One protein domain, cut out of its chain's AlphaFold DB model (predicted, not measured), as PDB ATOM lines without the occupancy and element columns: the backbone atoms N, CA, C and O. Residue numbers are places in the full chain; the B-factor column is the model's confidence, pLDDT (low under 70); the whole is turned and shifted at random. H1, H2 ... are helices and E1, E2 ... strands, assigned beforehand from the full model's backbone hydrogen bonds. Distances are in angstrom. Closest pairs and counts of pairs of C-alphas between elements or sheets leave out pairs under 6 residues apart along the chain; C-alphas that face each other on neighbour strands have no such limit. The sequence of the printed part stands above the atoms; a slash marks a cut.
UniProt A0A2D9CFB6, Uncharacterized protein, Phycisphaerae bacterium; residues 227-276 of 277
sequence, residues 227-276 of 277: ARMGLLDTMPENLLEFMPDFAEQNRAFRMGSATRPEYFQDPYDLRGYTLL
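AT A GLANCE: This is residues 227 to 276 of the 277 residues of an uncharacterized protein of Phycisphaerae bacterium (UniProt A0A2D9CFB6). Little regular structure is here: the chain makes one long, narrow ring, with H1 lying along one side and the first printed residues meeting E1 on the other. Residues 236 to 245 and 262 to 267 are the loops that stick out at its two ends. You have 50 printed residues, with one named helix, then one named strand; the class is mixed, with only 14 residues in named elements. The whole is loose, with a radius of gyration of the C-alphas of 13.5 A, and spans 44 by 17 by 11 A.

IN THESE COORDINATES: Find C-alpha 246 at (30.221, 52.538, 43.301); from there H1, residues 246 to 256, runs 15.3 A. E1, residues 273 to 275, ends at C-alpha 275, (46.859, 49.591, 36.333).

HOW THE PARTS SIT: In H1, every O i to N i+4 pair is within hydrogen-bond range. H1 and E1 are apart. E1 pairs with no named strand, but residues 227 to 228 pair antiparallel with its residues 273 to 274.

THE WHOLE: The C-alphas of Glu 241 and Gln 265, the two farthest apart, are 43.9 A apart. The printed part has no cut, and H1 to E1 is a long link of 16 residues. Look for pLDDT under 70 at residue 229 and residues 231 to 242.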
ATOM      1  N   ALA A 227      45.435  45.316  39.382       86.94
ATOM      2  CA  ALA A 227      44.362  44.387  39.731       86.94
ATOM      3  C   ALA A 227      43.879  43.639  38.496       86.94
ATOM      4  O   ALA A 227      43.831  44.198  37.401       86.94
ATOM      5  N   ARG A 228      43.489  42.370  38.665       82.00
ATOM      6  CA  ARG A 228      42.845  41.620  37.583       82.00
ATOM      7  C   ARG A 228      41.566  42.335  37.164       82.00
ATOM      8  O   ARG A 228      40.845  42.876  38.012       82.00
ATOM      9  N   MET A 229      41.287  42.331  35.863       69.00
ATOM     10  CA  MET A 229      39.970  42.743  35.397       69.00
ATOM     11  C   MET A 229      38.926  41.775  35.948       69.00
ATOM     12  O   MET A 229      39.061  40.558  35.810       69.00
ATOM     13  N   GLY A 230      37.930  42.317  36.638       70.00
ATOM     14  CA  GLY A 230      36.874  41.550  37.292       70.00
ATOM     15  C   GLY A 230      35.507  41.943  36.754       70.00
ATOM     16  O   GLY A 230      35.358  42.974  36.106       70.00
ATOM     17  N   LEU A 231      34.480  41.155  37.081       61.31
ATOM     18  CA  LEU A 231      33.088  41.417  36.676       61.31
ATOM     19  C   LEU A 231      32.572  42.808  37.117       61.31
ATOM     20  O   LEU A 231      31.587  43.299  36.582       61.31
ATOM     21  N   LEU A 232      33.245  43.444  38.083       64.44
ATOM     22  CA  LEU A 232      32.918  44.768  38.614       64.44
ATOM     23  C   LEU A 232      33.513  45.932  37.802       64.44
ATOM     24  O   LEU A 232      33.309  47.081  38.181       64.44
ATOM     25  N   ASP A 233      34.244  45.673  36.714       63.84
ATOM     26  CA  ASP A 233      34.759  46.737  35.834       63.84
ATOM     27  C   ASP A 233      33.666  47.373  34.972       63.84
ATOM     28  O   ASP A 233      33.729  48.558  34.646       63.84
ATOM     29  N   THR A 234      32.624  46.610  34.647       61.28
ATOM     30  CA  THR A 234      31.423  47.115  33.985       61.28
ATOM     31  C   THR A 234      30.316  47.232  35.016       61.28
ATOM     32  O   THR A 234      29.776  46.229  35.481       61.28
ATOM     33  N   MET A 235      29.991  48.465  35.391       63.56
ATOM     34  CA  MET A 235      28.878  48.764  36.283       63.56
ATOM     35  C   MET A 235      27.571  48.212  35.685       63.56
ATOM     36  O   MET A 235      27.214  48.606  34.573       63.56
ATOM     37  N   PRO A 236      26.851  47.320  36.388       67.25
ATOM     38  CA  PRO A 236      25.554  46.848  35.928       67.25
ATOM     39  C   PRO A 236      24.582  48.024  35.824       67.25
ATOM     40  O   PRO A 236      24.499  48.850  36.740       67.25
ATOM     41  N   GLU A 237      23.826  48.089  34.728       60.38
ATOM     42  CA  GLU A 237      22.695  49.010  34.629       60.38
ATOM     43  C   GLU A 237      21.771  48.740  35.835       60.38
ATOM     44  O   GLU A 237      21.458  47.585  36.127       60.38
ATOM     45  N   ASN A 238      21.395  49.797  36.570       65.31
ATOM     46  CA  ASN A 238      20.615  49.812  37.828       65.31
ATOM     47  C   ASN A 238      21.389  49.753  39.166       65.31
ATOM     48  O   ASN A 238      20.768  49.934  40.211       65.31
ATOM     49  N   LEU A 239      22.718  49.575  39.195       63.88
ATOM     50  CA  LEU A 239      23.453  49.559  40.479       63.88
ATOM     51  C   LEU A 239      23.667  50.962  41.087       63.88
ATOM     52  O   LEU A 239      23.769  51.107  42.306       63.88
ATOM     53  N   LEU A 240      23.682  52.002  40.245       61.06
ATOM     54  CA  LEU A 240      23.841  53.407  40.656       61.06
ATOM     55  C   LEU A 240      22.736  53.906  41.590       61.06
ATOM     56  O   LEU A 240      22.987  54.794  42.397       61.06
ATOM     57  N   GLU A 241      21.527  53.349  41.489       67.44
ATOM     58  CA  GLU A 241      20.396  53.752  42.332       67.44
ATOM     59  C   GLU A 241      20.591  53.319  43.797       67.44
ATOM     60  O   GLU A 241      20.100  53.974  44.712       67.44
ATOM     61  N   PHE A 242      21.369  52.254  44.026       67.12
ATOM     62  CA  PHE A 242      21.647  51.701  45.354       67.12
ATOM     63  C   PHE A 242      23.035  52.076  45.893       67.12
ATOM     64  O   PHE A 242      23.234  52.074  47.107       67.12
ATOM     65  N   MET A 243      23.992  52.402  45.016       71.06
ATOM     66  CA  MET A 243      25.352  52.812  45.383       71.06
ATOM     67  C   MET A 243      25.842  53.961  44.487       71.06
ATOM     68  O   MET A 243      26.489  53.708  43.467       71.06
ATOM     69  N   PRO A 244      25.583  55.226  44.868       74.50
ATOM     70  CA  PRO A 244      26.022  56.386  44.090       74.50
ATOM     71  C   PRO A 244      27.555  56.478  43.961       74.50
ATOM     72  O   PRO A 244      28.050  56.931  42.934       74.50
ATOM     73  N   ASP A 245      28.304  55.952  44.938       81.94
ATOM     74  CA  ASP A 245      29.776  55.996  44.972       81.94
ATOM     75  C   ASP A 245      30.435  54.687  44.498       81.94
ATOM     76  O   ASP A 245      31.579  54.389  44.851       81.94
ATOM     77  N   PHE A 246      29.731  53.861  43.712       80.50
ATOM     78  CA  PHE A 246      30.221  52.538  43.301       80.50
ATOM     79  C   PHE A 246      31.615  52.585  42.662       80.50
ATOM     80  O   PHE A 246      32.458  51.749  42.978       80.50
ATOM     81  N   ALA A 247      31.889  53.568  41.801       79.81
ATOM     82  CA  ALA A 247      33.191  53.699  41.147       79.81
ATOM     83  C   ALA A 247      34.331  53.923  42.156       79.81
ATOM     84  O   ALA A 247      35.393  53.307  42.044       79.81
ATOM     85  N   GLU A 248      34.103  54.761  43.167       82.38
ATOM     86  CA  GLU A 248      35.091  55.061  44.202       82.38
ATOM     87  C   GLU A 248      35.274  53.878  45.159       82.38
ATOM     88  O   GLU A 248      36.404  53.473  45.439       82.38
ATOM     89  N   GLN A 249      34.177  53.251  45.587       81.19
ATOM     90  CA  GLN A 249      34.225  52.087  46.472       81.19
ATOM     91  C   GLN A 249      34.844  50.863  45.790       81.19
ATOM     92  O   GLN A 249      35.653  50.161  46.395       81.19
ATOM     93  N   ASN A 250      34.535  50.635  44.514       82.00
ATOM     94  CA  ASN A 250      35.154  49.578  43.723       82.00
ATOM     95  C   ASN A 250      36.657  49.841  43.543       82.00
ATOM     96  O   ASN A 250      37.469  48.935  43.719       82.00
ATOM     97  N   ARG A 251      37.064  51.093  43.285       82.62
ATOM     98  CA  ARG A 251      38.487  51.463  43.236       82.62
ATOM     99  C   ARG A 251      39.182  51.196  44.574       82.62
ATOM    100  O   ARG A 251      40.235  50.564  44.578       82.62
ATOM    101  N   ALA A 252      38.594  51.609  45.696       83.94
ATOM    102  CA  ALA A 252      39.148  51.371  47.031       83.94
ATOM    103  C   ALA A 252      39.284  49.870  47.345       83.94
ATOM    104  O   ALA A 252      40.335  49.419  47.803       83.94
ATOM    105  N   PHE A 253      38.257  49.079  47.023       84.25
ATOM    106  CA  PHE A 253      38.273  47.626  47.176       84.25
ATOM    107  C   PHE A 253      39.394  46.969  46.355       84.25
ATOM    108  O   PHE A 253      40.149  46.132  46.857       84.25
ATOM    109  N   ARG A 254      39.554  47.386  45.096       83.19
ATOM    110  CA  ARG A 254      40.603  46.866  44.211       83.19
ATOM    111  C   ARG A 254      41.998  47.280  44.654       83.19
ATOM    112  O   ARG A 254      42.905  46.463  44.582       83.19
ATOM    113  N   MET A 255      42.170  48.494  45.173       83.62
ATOM    114  CA  MET A 255      43.444  48.936  45.750       83.62
ATOM    115  C   MET A 255      43.870  48.075  46.947       83.62
ATOM    116  O   MET A 255      45.063  47.833  47.117       83.62
ATOM    117  N   GLY A 256      42.918  47.570  47.740       82.81
ATOM    118  CA  GLY A 256      43.200  46.672  48.866       82.81
ATOM    119  C   GLY A 256      43.672  45.271  48.459       82.81
ATOM    120  O   GLY A 256      44.393  44.627  49.215       82.81
ATOM    121  N   SER A 257      43.302  44.807  47.263       81.81
ATOM    122  CA  SER A 257      43.692  43.497  46.712       81.81
ATOM    123  C   SER A 257      44.676  43.600  45.541       81.81
ATOM    124  O   SER A 257      44.957  42.606  44.867       81.81
ATOM    125  N   ALA A 258      45.209  44.796  45.285       87.81
ATOM    126  CA  ALA A 258      46.107  45.041  44.170       87.81
ATOM    127  C   ALA A 258      47.444  44.320  44.366       87.81
ATOM    128  O   ALA A 258      48.067  44.373  45.426       87.81
ATOM    129  N   THR A 259      47.916  43.684  43.300       86.19
ATOM    130  CA  THR A 259      49.269  43.144  43.213       86.19
ATOM    131  C   THR A 259      50.239  44.287  42.945       86.19
ATOM    132  O   THR A 259      50.056  45.060  42.002       86.19
ATOM    133  N   ARG A 260      51.269  44.399  43.785       88.69
ATOM    134  CA  ARG A 260      52.324  45.405  43.656       88.69
ATOM    135  C   ARG A 260      53.641  44.708  43.313       88.69
ATOM    136  O   ARG A 260      54.133  43.964  44.160       88.69
ATOM    137  N   PRO A 261      54.206  44.913  42.109       86.44
ATOM    138  CA  PRO A 261      55.431  44.235  41.683       86.44
ATOM    139  C   PRO A 261      56.608  44.492  42.624       86.44
ATOM    140  O   PRO A 261      57.412  43.603  42.856       86.44
ATOM    141  N   GLU A 262      56.644  45.684  43.223       86.62
ATOM    142  CA  GLU A 262      57.678  46.141  44.157       86.62
ATOM    143  C   GLU A 262      57.837  45.267  45.416       86.62
ATOM    144  O   GLU A 262      58.845  45.377  46.108       86.62
ATOM    145  N   TYR A 263      56.868  44.399  45.732       85.25
ATOM    146  CA  TYR A 263      56.944  43.478  46.874       85.25
ATOM    147  C   TYR A 263      57.485  42.091  46.521       85.25
ATOM    148  O   TYR A 263      57.708  41.283  47.423       85.25
ATOM    149  N   PHE A 264      57.696  41.797  45.238       82.56
ATOM    150  CA  PHE A 264      58.189  40.502  44.789       82.56
ATOM    151  C   PHE A 264      59.667  40.610  44.413       82.56
ATOM    152  O   PHE A 264      60.079  41.540  43.726       82.56
ATOM    153  N   GLN A 265      60.470  39.652  44.883       79.50
ATOM    154  CA  GLN A 265      61.871  39.527  44.464       79.50
ATOM    155  C   GLN A 265      61.955  39.081  43.000       79.50
ATOM    156  O   GLN A 265      62.793  39.578  42.250       79.50
ATOM    157  N   ASP A 266      61.031  38.209  42.590       81.31
ATOM    158  CA  ASP A 266      60.920  37.738  41.218       81.31
ATOM    159  C   ASP A 266      59.907  38.566  40.418       81.31
ATOM    160  O   ASP A 266      58.842  38.932  40.930       81.31
ATOM    161  N   PRO A 267      60.192  38.835  39.132       79.12
ATOM    162  CA  PRO A 267      59.296  39.587  38.271       79.12
ATOM    163  C   PRO A 267      57.987  38.822  38.058       79.12
ATOM    164  O   PRO A 267      57.937  37.799  37.373       79.12
ATOM    165  N   TYR A 268      56.908  39.357  38.622       80.44
ATOM    166  CA  TYR A 268      55.576  38.779  38.510       80.44
ATOM    167  C   TYR A 268      54.927  39.147  37.170       80.44
ATOM    168  O   TYR A 268      54.883  40.319  36.792       80.44
ATOM    169  N   ASP A 269      54.411  38.154  36.444       87.06
ATOM    170  CA  ASP A 269      53.723  38.378  35.169       87.06
ATOM    171  C   ASP A 269      52.315  38.942  35.407       87.06
ATOM    172  O   ASP A 269      51.431  38.264  35.933       87.06
ATOM    173  N   LEU A 270      52.100  40.190  34.997       84.56
ATOM    174  CA  LEU A 270      50.863  40.942  35.208       84.56
ATOM    175  C   LEU A 270      49.992  41.049  33.954       84.56
ATOM    176  O   LEU A 270      49.153  41.944  33.832       84.56
ATOM    177  N   ARG A 271      50.130  40.118  33.009       85.50
ATOM    178  CA  ARG A 271      49.193  40.021  31.881       85.50
ATOM    179  C   ARG A 271      47.750  39.833  32.363       85.50
ATOM    180  O   ARG A 271      47.462  39.001  33.219       85.50
ATOM    181  N   GLY A 272      46.829  40.605  31.786       81.06
ATOM    182  CA  GLY A 272      45.410  40.604  32.168       81.06
ATOM    183  C   GLY A 272      45.089  41.408  33.435       81.06
ATOM    184  O   GLY A 272      43.940  41.408  33.881       81.06
ATOM    185  N   TYR A 273      46.080  42.096  34.003       85.38
ATOM    186  CA  TYR A 273      45.867  43.077  35.056       85.38
ATOM    187  C   TYR A 273      45.789  44.482  34.462       85.38
ATOM    188  O   TYR A 273      46.454  44.802  33.476       85.38
ATOM    189  N   THR A 274      45.005  45.332  35.110       85.00
ATOM    190  CA  THR A 274      44.868  46.748  34.782       85.00
ATOM    191  C   THR A 274      45.549  47.574  35.859       85.00
ATOM    192  O   THR A 274      45.437  47.273  37.052       85.00
ATOM    193  N   LEU A 275      46.261  48.615  35.433       87.06
ATOM    194  CA  LEU A 275      46.859  49.591  36.333       87.06
ATOM    195  C   LEU A 275      45.754  50.401  37.024       87.06
ATOM    196  O   LEU A 275      44.914  51.010  36.362       87.06
ATOM    197  N   LEU A 276      45.773  50.416  38.354       81.56
ATOM    198  CA  LEU A 276      44.909  51.249  39.179       81.56
ATOM    199  C   LEU A 276      45.607  52.599  39.402       81.56
ATOM    200  O   LEU A 276      46.469  52.722  40.273       81.56
TER     201      LEU A 276